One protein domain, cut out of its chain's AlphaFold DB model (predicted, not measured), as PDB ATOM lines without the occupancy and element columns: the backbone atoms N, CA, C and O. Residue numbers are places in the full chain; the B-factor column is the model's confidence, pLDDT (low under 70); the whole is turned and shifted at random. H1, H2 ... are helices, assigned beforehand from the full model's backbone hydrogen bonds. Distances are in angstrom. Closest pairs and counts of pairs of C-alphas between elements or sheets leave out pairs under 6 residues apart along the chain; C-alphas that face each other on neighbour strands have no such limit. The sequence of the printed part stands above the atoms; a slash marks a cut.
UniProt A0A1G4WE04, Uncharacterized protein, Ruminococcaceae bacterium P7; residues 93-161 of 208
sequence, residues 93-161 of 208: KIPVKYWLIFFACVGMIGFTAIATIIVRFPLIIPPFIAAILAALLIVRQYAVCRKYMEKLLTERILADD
ATOM      1  N   LYS A  93       1.317 -27.810  14.356       55.84
ATOM      2  CA  LYS A  93       0.868 -26.650  13.588       55.84
ATOM      3  C   LYS A  93       0.593 -27.153  12.179       55.84
ATOM      4  O   LYS A  93       1.511 -27.316  11.378       55.84
ATOM      5  N   ILE A  94      -0.676 -27.453  11.917       57.53
ATOM      6  CA  ILE A  94      -1.157 -27.817  10.587       57.53
ATOM      7  C   ILE A  94      -0.711 -26.702   9.629       57.53
ATOM      8  O   ILE A  94      -1.022 -25.533   9.883       57.53
ATOM      9  N   PRO A  95       0.046 -27.016   8.563       68.19
ATOM     10  CA  PRO A  95       0.563 -25.999   7.660       68.19
ATOM     11  C   PRO A  95      -0.582 -25.160   7.095       68.19
ATOM     12  O   PRO A  95      -1.584 -25.707   6.640       68.19
ATOM     13  N   VAL A  96      -0.412 -23.835   7.058       73.19
ATOM     14  CA  VAL A  96      -1.407 -22.855   6.566       73.19
ATOM     15  C   VAL A  96      -1.959 -23.211   5.171       73.19
ATOM     16  O   VAL A  96      -3.086 -22.874   4.827       73.19
ATOM     17  N   LYS A  97      -1.207 -23.984   4.380       71.62
ATOM     18  CA  LYS A  97      -1.634 -24.496   3.071       71.62
ATOM     19  C   LYS A  97      -2.863 -25.418   3.137       71.62
ATOM     20  O   LYS A  97      -3.674 -25.393   2.219       71.62
ATOM     21  N   TYR A  98      -3.041 -26.187   4.214       74.75
ATOM     22  CA  TYR A  98      -4.210 -27.061   4.378       74.75
ATOM     23  C   TYR A  98      -5.476 -26.288   4.747       74.75
ATOM     24  O   TYR A  98      -6.571 -26.702   4.376       74.75
ATOM     25  N   TRP A  99      -5.332 -25.132   5.399       81.38
ATOM     26  CA  TRP A  99      -6.458 -24.253   5.703       81.38
ATOM     27  C   TRP A  99      -7.091 -23.672   4.438       81.38
ATOM     28  O   TRP A  99      -8.313 -23.641   4.331       81.38
ATOM     29  N   LEU A 100      -6.284 -23.291   3.444       78.06
ATOM     30  CA  LEU A 100      -6.797 -22.810   2.156       78.06
ATOM     31  C   LEU A 100      -7.597 -23.887   1.413       78.06
ATOM     32  O   LEU A 100      -8.657 -23.594   0.868       78.06
ATOM     33  N   ILE A 101      -7.125 -25.137   1.436       80.50
ATOM     34  CA  ILE A 101      -7.835 -26.266   0.816       80.50
ATOM     35  C   ILE A 101      -9.149 -26.536   1.558       80.50
ATOM     36  O   ILE A 101     -10.189 -26.689   0.924       80.50
ATOM     37  N   PHE A 102      -9.126 -26.529   2.893       82.06
ATOM     38  CA  PHE A 102     -10.320 -26.723   3.712       82.06
ATOM     39  C   PHE A 102     -11.389 -25.655   3.437       82.06
ATOM     40  O   PHE A 102     -12.536 -25.997   3.151       82.06
ATOM     41  N   PHE A 103     -11.020 -24.370   3.441       83.56
ATOM     42  CA  PHE A 103     -11.967 -23.289   3.152       83.56
ATOM     43  C   PHE A 103     -12.473 -23.308   1.708       83.56
ATOM     44  O   PHE A 103     -13.644 -23.013   1.484       83.56
ATOM     45  N   ALA A 104     -11.646 -23.711   0.738       82.75
ATOM     46  CA  ALA A 104     -12.099 -23.895  -0.639       82.75
ATOM     47  C   ALA A 104     -13.156 -25.010  -0.742       82.75
ATOM     48  O   ALA A 104     -14.184 -24.825  -1.392       82.75
ATOM     49  N   CYS A 105     -12.956 -26.139  -0.054       82.69
ATOM     50  CA  CYS A 105     -13.929 -27.233  -0.023       82.69
ATOM     51  C   CYS A 105     -15.238 -26.822   0.667       82.69
ATOM     52  O   CYS A 105     -16.315 -27.055   0.121       82.69
ATOM     53  N   VAL A 106     -15.160 -26.168   1.832       86.44
ATOM     54  CA  VAL A 106     -16.349 -25.701   2.563       86.44
ATOM     55  C   VAL A 106     -17.099 -24.627   1.767       86.44
ATOM     56  O   VAL A 106     -18.325 -24.681   1.676       86.44
ATOM     57  N   GLY A 107     -16.381 -23.702   1.122       81.62
ATOM     58  CA  GLY A 107     -16.969 -22.675   0.260       81.62
ATOM     59  C   GLY A 107     -17.699 -23.258  -0.953       81.62
ATOM     60  O   GLY A 107     -18.808 -22.828  -1.263       81.62
ATOM     61  N   MET A 108     -17.137 -24.289  -1.590       82.25
ATOM     62  CA  MET A 108     -17.775 -24.995  -2.711       82.25
ATOM     63  C   MET A 108     -19.058 -25.734  -2.288       82.25
ATOM     64  O   MET A 108     -20.047 -25.740  -3.024       82.25
ATOM     65  N   ILE A 109     -19.081 -26.320  -1.086       83.31
ATOM     66  CA  ILE A 109     -20.275 -26.995  -0.548       83.31
ATOM     67  C   ILE A 109     -21.354 -25.967  -0.169       83.31
ATOM     68  O   ILE A 109     -22.523 -26.140  -0.507       83.31
ATOM     69  N   GLY A 110     -20.970 -24.859   0.470       81.19
ATOM     70  CA  GLY A 110     -21.904 -23.786   0.823       81.19
ATOM     71  C   GLY A 110     -22.529 -23.120  -0.406       81.19
ATOM     72  O   GLY A 110     -23.737 -22.893  -0.444       81.19
ATOM     73  N   PHE A 111     -21.730 -22.870  -1.447       79.12
ATOM     74  CA  PHE A 111     -22.214 -22.247  -2.679       79.12
ATOM     75  C   PHE A 111     -23.200 -23.146  -3.438       79.12
ATOM     76  O   PHE A 111     -24.209 -22.661  -3.947       79.12
ATOM     77  N   THR A 112     -22.961 -24.462  -3.467       74.06
ATOM     78  CA  THR A 112     -23.894 -25.409  -4.099       74.06
ATOM     79  C   THR A 112     -25.208 -25.527  -3.325       74.06
ATOM     80  O   THR A 112     -26.260 -25.547  -3.958       74.06
ATOM     81  N   ALA A 113     -25.180 -25.507  -1.988       79.62
ATOM     82  CA  ALA A 113     -26.385 -25.529  -1.153       79.62
ATOM     83  C   ALA A 113     -27.242 -24.252  -1.266       79.62
ATOM     84  O   ALA A 113     -28.464 -24.319  -1.183       79.62
ATOM     85  N   ILE A 114     -26.627 -23.083  -1.469       79.94
ATOM     86  CA  ILE A 114     -27.368 -21.825  -1.668       79.94
ATOM     87  C   ILE A 114     -27.932 -21.751  -3.097       79.94
ATOM     88  O   ILE A 114     -29.075 -21.339  -3.296       79.94
ATOM     89  N   ALA A 115     -27.167 -22.200  -4.099       69.75
ATOM     90  CA  ALA A 115     -27.605 -22.212  -5.494       69.75
ATOM     91  C   ALA A 115     -28.806 -23.147  -5.741       69.75
ATOM     92  O   ALA A 115     -29.677 -22.815  -6.548       69.75
ATOM     93  N   THR A 116     -28.893 -24.274  -5.023       70.50
ATOM     94  CA  THR A 116     -30.022 -25.219  -5.121       70.50
ATOM     95  C   THR A 116     -31.327 -24.675  -4.542       70.50
ATOM     96  O   THR A 116     -32.396 -25.095  -4.976       70.50
ATOM     97  N   ILE A 117     -31.263 -23.731  -3.597       76.94
ATOM     98  CA  ILE A 117     -32.448 -23.110  -2.983       76.94
ATOM     99  C   ILE A 117     -33.032 -22.014  -3.889       76.94
ATOM    100  O   ILE A 117     -34.246 -21.823  -3.926       76.94
ATOM    101  N   ILE A 118     -32.182 -21.293  -4.627       75.31
ATOM    102  CA  ILE A 118     -32.576 -20.062  -5.335       75.31
ATOM    103  C   ILE A 118     -32.941 -20.313  -6.809       75.31
ATOM    104  O   ILE A 118     -33.771 -19.592  -7.362       75.31
ATOM    105  N   VAL A 119     -32.361 -21.324  -7.471       59.84
ATOM    106  CA  VAL A 119     -32.480 -21.483  -8.932       59.84
ATOM    107  C   VAL A 119     -33.167 -22.799  -9.300       59.84
ATOM    108  O   VAL A 119     -32.719 -23.884  -8.942       59.84
ATOM    109  N   ARG A 120     -34.267 -22.694 -10.063       69.31
ATOM    110  CA  ARG A 120     -35.002 -23.820 -10.663       69.31
ATOM    111  C   ARG A 120     -34.032 -24.813 -11.335       69.31
ATOM    112  O   ARG A 120     -33.096 -24.423 -12.029       69.31
ATOM    113  N   PHE A 121     -34.338 -26.098 -11.156       63.69
ATOM    114  CA  PHE A 121     -33.546 -27.311 -11.406       63.69
ATOM    115  C   PHE A 121     -32.612 -27.420 -12.643       63.69
ATOM    116  O   PHE A 121     -31.592 -28.096 -12.500       63.69
ATOM    117  N   PRO A 122     -32.847 -26.831 -13.838       71.38
ATOM    118  CA  PRO A 122     -31.963 -27.096 -14.986       71.38
ATOM    119  C   PRO A 122     -30.542 -26.500 -14.910       71.38
ATOM    120  O   PRO A 122     -29.658 -26.978 -15.617       71.38
ATOM    121  N   LEU A 123     -30.274 -25.502 -14.061       71.19
ATOM    122  CA  LEU A 123     -28.960 -24.828 -14.006       71.19
ATOM    123  C   LEU A 123     -27.920 -25.498 -13.084       71.19
ATOM    124  O   LEU A 123     -26.759 -25.094 -13.075       71.19
ATOM    125  N   ILE A 124     -28.303 -26.540 -12.339       75.44
ATOM    126  CA  ILE A 124     -27.429 -27.227 -11.364       75.44
ATOM    127  C   ILE A 124     -26.561 -28.313 -12.022       75.44
ATOM    128  O   ILE A 124     -25.507 -28.670 -11.499       75.44
ATOM    129  N   ILE A 125     -26.961 -28.824 -13.190       81.38
ATOM    130  CA  ILE A 125     -26.283 -29.953 -13.846       81.38
ATOM    131  C   ILE A 125     -24.843 -29.602 -14.280       81.38
ATOM    132  O   ILE A 125     -23.931 -30.360 -13.935       81.38
ATOM    133  N   PRO A 126     -24.572 -28.466 -14.962       85.50
ATOM    134  CA  PRO A 126     -23.213 -28.126 -15.393       85.50
ATOM    135  C   PRO A 126     -22.173 -28.011 -14.258       85.50
ATOM    136  O   PRO A 126     -21.104 -28.615 -14.393       85.50
ATOM    137  N   PRO A 127     -22.431 -27.313 -13.129       82.19
ATOM    138  CA  PRO A 127     -21.453 -27.228 -12.045       82.19
ATOM    139  C   PRO A 127     -21.244 -28.568 -11.329       82.19
ATOM    140  O   PRO A 127     -20.129 -28.848 -10.894       82.19
ATOM    141  N   PHE A 128     -22.267 -29.428 -11.255       82.69
ATOM    142  CA  PHE A 128     -22.120 -30.771 -10.686       82.69
ATOM    143  C   PHE A 128     -21.200 -31.652 -11.538       82.69
ATOM    144  O   PHE A 128     -20.292 -32.295 -11.013       82.69
ATOM    145  N   ILE A 129     -21.383 -31.628 -12.862       88.56
ATOM    146  CA  ILE A 129     -20.503 -32.341 -13.798       88.56
ATOM    147  C   ILE A 129     -19.071 -31.800 -13.693       88.56
ATOM    148  O   ILE A 129     -18.128 -32.586 -13.600       88.56
ATOM    149  N   ALA A 130     -18.894 -30.477 -13.637       87.06
ATOM    150  CA  ALA A 130     -17.577 -29.863 -13.472       87.06
ATOM    151  C   ALA A 130     -16.895 -30.279 -12.154       87.06
ATOM    152  O   ALA A 130     -15.707 -30.602 -12.155       87.06
ATOM    153  N   ALA A 131     -17.640 -30.335 -11.045       86.06
ATOM    154  CA  ALA A 131     -17.125 -30.777  -9.751       86.06
ATOM    155  C   ALA A 131     -16.703 -32.256  -9.766       86.06
ATOM    156  O   ALA A 131     -15.630 -32.593  -9.258       86.06
ATOM    157  N   ILE A 132     -17.495 -33.130 -10.398       91.25
ATOM    158  CA  ILE A 132     -17.154 -34.552 -10.562       91.25
ATOM    159  C   ILE A 132     -15.879 -34.702 -11.401       91.25
ATOM    160  O   ILE A 132     -14.963 -35.419 -11.001       91.25
ATOM    161  N   LEU A 133     -15.775 -33.993 -12.529       94.25
ATOM    162  CA  LEU A 133     -14.575 -34.024 -13.371       94.25
ATOM    163  C   LEU A 133     -13.336 -33.520 -12.619       94.25
ATOM    164  O   LEU A 133     -12.284 -34.157 -12.682       94.25
ATOM    165  N   ALA A 134     -13.458 -32.432 -11.855       91.56
ATOM    166  CA  ALA A 134     -12.368 -31.922 -11.024       91.56
ATOM    167  C   ALA A 134     -11.929 -32.945  -9.961       91.56
ATOM    168  O   ALA A 134     -10.731 -33.185  -9.799       91.56
ATOM    169  N   ALA A 135     -12.877 -33.605  -9.290       89.12
ATOM    170  CA  ALA A 135     -12.575 -34.656  -8.321       89.12
ATOM    171  C   ALA A 135     -11.837 -35.840  -8.971       89.12
ATOM    172  O   ALA A 135     -10.835 -36.313  -8.431       89.12
ATOM    173  N   LEU A 136     -12.262 -36.276 -10.161       93.81
ATOM    174  CA  LEU A 136     -11.595 -37.350 -10.905       93.81
ATOM    175  C   LEU A 136     -10.158 -36.977 -11.310       93.81
ATOM    176  O   LEU A 136      -9.256 -37.813 -11.213       93.81
ATOM    177  N   LEU A 137      -9.916 -35.725 -11.711       93.81
ATOM    178  CA  LEU A 137      -8.567 -35.233 -12.015       93.81
ATOM    179  C   LEU A 137      -7.669 -35.216 -10.771       93.81
ATOM    180  O   LEU A 137      -6.511 -35.633 -10.853       93.81
ATOM    181  N   ILE A 138      -8.202 -34.809  -9.615       93.31
ATOM    182  CA  ILE A 138      -7.472 -34.836  -8.339       93.31
ATOM    183  C   ILE A 138      -7.110 -36.276  -7.955       93.31
ATOM    184  O   ILE A 138      -5.955 -36.542  -7.621       93.31
ATOM    185  N   VAL A 139      -8.052 -37.220  -8.055       93.62
ATOM    186  CA  VAL A 139      -7.798 -38.643  -7.760       93.62
ATOM    187  C   VAL A 139      -6.727 -39.214  -8.689       93.62
ATOM    188  O   VAL A 139      -5.805 -39.893  -8.229       93.62
ATOM    189  N   ARG A 140      -6.790 -38.893  -9.988       94.81
ATOM    190  CA  ARG A 140      -5.771 -39.309 -10.963       94.81
ATOM    191  C   ARG A 140      -4.393 -38.749 -10.607       94.81
ATOM    192  O   ARG A 140      -3.418 -39.501 -10.607       94.81
ATOM    193  N   GLN A 141      -4.306 -37.461 -10.277       92.81
ATOM    194  CA  GLN A 141      -3.046 -36.832  -9.886       92.81
ATOM    195  C   GLN A 141      -2.490 -37.447  -8.594       92.81
ATOM    196  O   GLN A 141      -1.290 -37.708  -8.500       92.81
ATOM    197  N   TYR A 142      -3.360 -37.757  -7.631       93.00
ATOM    198  CA  TYR A 142      -2.975 -38.402  -6.378       93.00
ATOM    199  C   TYR A 142      -2.419 -39.816  -6.598       93.00
ATOM    200  O   TYR A 142      -1.404 -40.178  -6.003       93.00
ATOM    201  N   ALA A 143      -3.015 -40.599  -7.504       93.69
ATOM    202  CA  ALA A 143      -2.516 -41.928  -7.865       93.69
ATOM    203  C   ALA A 143      -1.109 -41.875  -8.488       93.69
ATOM    204  O   ALA A 143      -0.261 -42.717  -8.185       93.69
ATOM    205  N   VAL A 144      -0.842 -40.861  -9.319       94.94
ATOM    206  CA  VAL A 144       0.491 -40.616  -9.885       94.94
ATOM    207  C   VAL A 144       1.471 -40.224  -8.776       94.94
ATOM    208  O   VAL A 144       2.512 -40.864  -8.631       94.94
ATOM    209  N   CYS A 145       1.126 -39.236  -7.943       91.50
ATOM    210  CA  CYS A 145       1.974 -38.784  -6.835       91.50
ATOM    211  C   CYS A 145       2.306 -39.904  -5.839       91.50
ATOM    212  O   CYS A 145       3.440 -39.974  -5.366       91.50
ATOM    213  N   ARG A 146       1.362 -40.810  -5.560       94.06
ATOM    214  CA  ARG A 146       1.592 -41.960  -4.677       94.06
ATOM    215  C   ARG A 146       2.743 -42.840  -5.170       94.06
ATOM    216  O   ARG A 146       3.620 -43.171  -4.379       94.06
ATOM    217  N   LYS A 147       2.794 -43.148  -6.472       92.06
ATOM    218  CA  LYS A 147       3.889 -43.945  -7.056       92.06
ATOM    219  C   LYS A 147       5.249 -43.250  -6.935       92.06
ATOM    220  O   LYS A 147       6.251 -43.907  -6.667       92.06
ATOM    221  N   TYR A 148       5.289 -41.926  -7.098       90.75
ATOM    222  CA  TYR A 148       6.527 -41.157  -6.912       90.75
ATOM    223  C   TYR A 148       6.995 -41.150  -5.453       90.75
ATOM    224  O   TYR A 148       8.190 -41.286  -5.195       90.75
ATOM    225  N   MET A 149       6.067 -41.030  -4.502       86.19
ATOM    226  CA  MET A 149       6.395 -41.038  -3.075       86.19
ATOM    227  C   MET A 149       6.931 -42.393  -2.604       86.19
ATOM    228  O   MET A 149       7.897 -42.420  -1.844       86.19
ATOM    229  N   GLU A 150       6.368 -43.507  -3.081       92.38
ATOM    230  CA  GLU A 150       6.868 -44.851  -2.747       92.38
ATOM    231  C   GLU A 150       8.305 -45.063  -3.251       92.38
ATOM    232  O   GLU A 150       9.142 -45.579  -2.512       92.38
ATOM    233  N   LYS A 151       8.642 -44.575  -4.454       91.00
ATOM    234  CA  LYS A 151      10.015 -44.660  -4.978       91.00
ATOM    235  C   LYS A 151      11.020 -43.889  -4.111       91.00
ATOM    236  O   LYS A 151      12.078 -44.420  -3.781       91.00
ATOM    237  N   LEU A 152      10.670 -42.667  -3.703       87.56
ATOM    238  CA  LEU A 152      11.531 -41.835  -2.853       87.56
ATOM    239  C   LEU A 152      11.711 -42.411  -1.443       87.56
ATOM    240  O   LEU A 152      12.768 -42.227  -0.836       87.56
ATOM    241  N   LEU A 153      10.691 -43.088  -0.906       89.56
ATOM    242  CA  LEU A 153      10.775 -43.736   0.402       89.56
ATOM    243  C   LEU A 153      11.755 -44.918   0.362       89.56
ATOM    244  O   LEU A 153      12.627 -45.017   1.223       89.56
ATOM    245  N   THR A 154      11.657 -45.763  -0.667       90.56
ATOM    246  CA  THR A 154      12.533 -46.931  -0.840       90.56
ATOM    247  C   THR A 154      13.998 -46.529  -1.013       90.56
ATOM    248  O   THR A 154      14.872 -47.120  -0.382       90.56
ATOM    249  N   GLU A 155      14.282 -45.486  -1.803       87.31
ATOM    250  CA  GLU A 155      15.653 -44.984  -1.983       87.31
ATOM    251  C   GLU A 155      16.275 -44.482  -0.665       87.31
ATOM    252  O   GLU A 155      17.466 -44.690  -0.432       87.31
ATOM    253  N   ARG A 156      15.486 -43.877   0.237       82.94
ATOM    254  CA  ARG A 156      15.987 -43.459   1.560       82.94
ATOM    255  C   ARG A 156      16.307 -44.631   2.480       82.94
ATOM    256  O   ARG A 156      17.313 -44.561   3.176       82.94
ATOM    257  N   ILE A 157      15.475 -45.672   2.492       80.25
ATOM    258  CA  ILE A 157      15.684 -46.845   3.357       80.25
ATOM    259  C   ILE A 157      16.978 -47.569   2.955       80.25
ATOM    260  O   ILE A 157      17.822 -47.837   3.805       80.25
ATOM    261  N   LEU A 158      17.199 -47.774   1.651       79.94
ATOM    262  CA  LEU A 158      18.427 -48.401   1.140       79.94
ATOM    263  C   LEU A 158      19.693 -47.581   1.449       79.94
ATOM    264  O   LEU A 158      20.764 -48.142   1.683       79.94
ATOM    265  N   ALA A 159      19.585 -46.250   1.465       75.25
ATOM    266  CA  ALA A 159      20.704 -45.381   1.815       75.25
ATOM    267  C   ALA A 159      21.075 -45.449   3.311       75.25
ATOM    268  O   ALA A 159      22.237 -45.212   3.650       75.25
ATOM    269  N   ASP A 160      20.138 -45.778   4.204       73.31
ATOM    270  CA  ASP A 160      20.395 -45.824   5.649       73.31
ATOM    271  C   ASP A 160      21.082 -47.134   6.082       73.31
ATOM    272  O   ASP A 160      22.076 -47.096   6.813       73.31
ATOM    273  N   ASP A 161      20.672 -48.279   5.522       66.56
ATOM    274  CA  ASP A 161      21.272 -49.592   5.828       66.56
ATOM    275  C   ASP A 161      22.773 -49.656   5.501       66.56
ATOM    276  O   ASP A 161      23.569 -50.228   6.254       66.56
TER     277      ASP A 161
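What this domain is: This is residues 93 to 161 of the 208 residues of an uncharacterized protein of Ruminococcaceae bacterium P7 (UniProt A0A1G4WE04). Two long helices make an open, narrow frame: H1 leads to a short link, and there the printed part folds back into H2, which runs on past the beginning of H1 and makes the long axis. The helices are not packed on each other. The printed part has 69 residues, with H1 then H2 along the chain and no named strand, and its class is all helix. It is an extended rod with a radius of gyration of the C-alphas of 18.9 A, spanning 64 by 28 by 9 A.

Where its parts are: H1, residues 96 to 118, begins at C-alpha 96 (-1.407, -22.855, 6.566) and is 33.5 A long from first to last C-alpha. H2, residues 125 to 161, is 55.1 A long and ends at C-alpha 161 (21.272, -49.592, 5.828).

How they stand to each other: H1 and H2 are apart, with no C-alpha of the one within 8 A of the other. Their link, of 6 residues, is short. Of the O i to N i+4 pairs, 16 of 19 in H1 and 32 of 33 in H2 are within hydrogen-bond range.

The domain as a whole: The C-alphas farthest apart, of Arg 120 and Asp 161, are 64.1 A apart. Residues 93 to 107, 117 to 122 and 132 to 161 stand free. The printed part has no cut. The pLDDT is under 70 at residues 93 to 95, 119 to 121, 115 and 161.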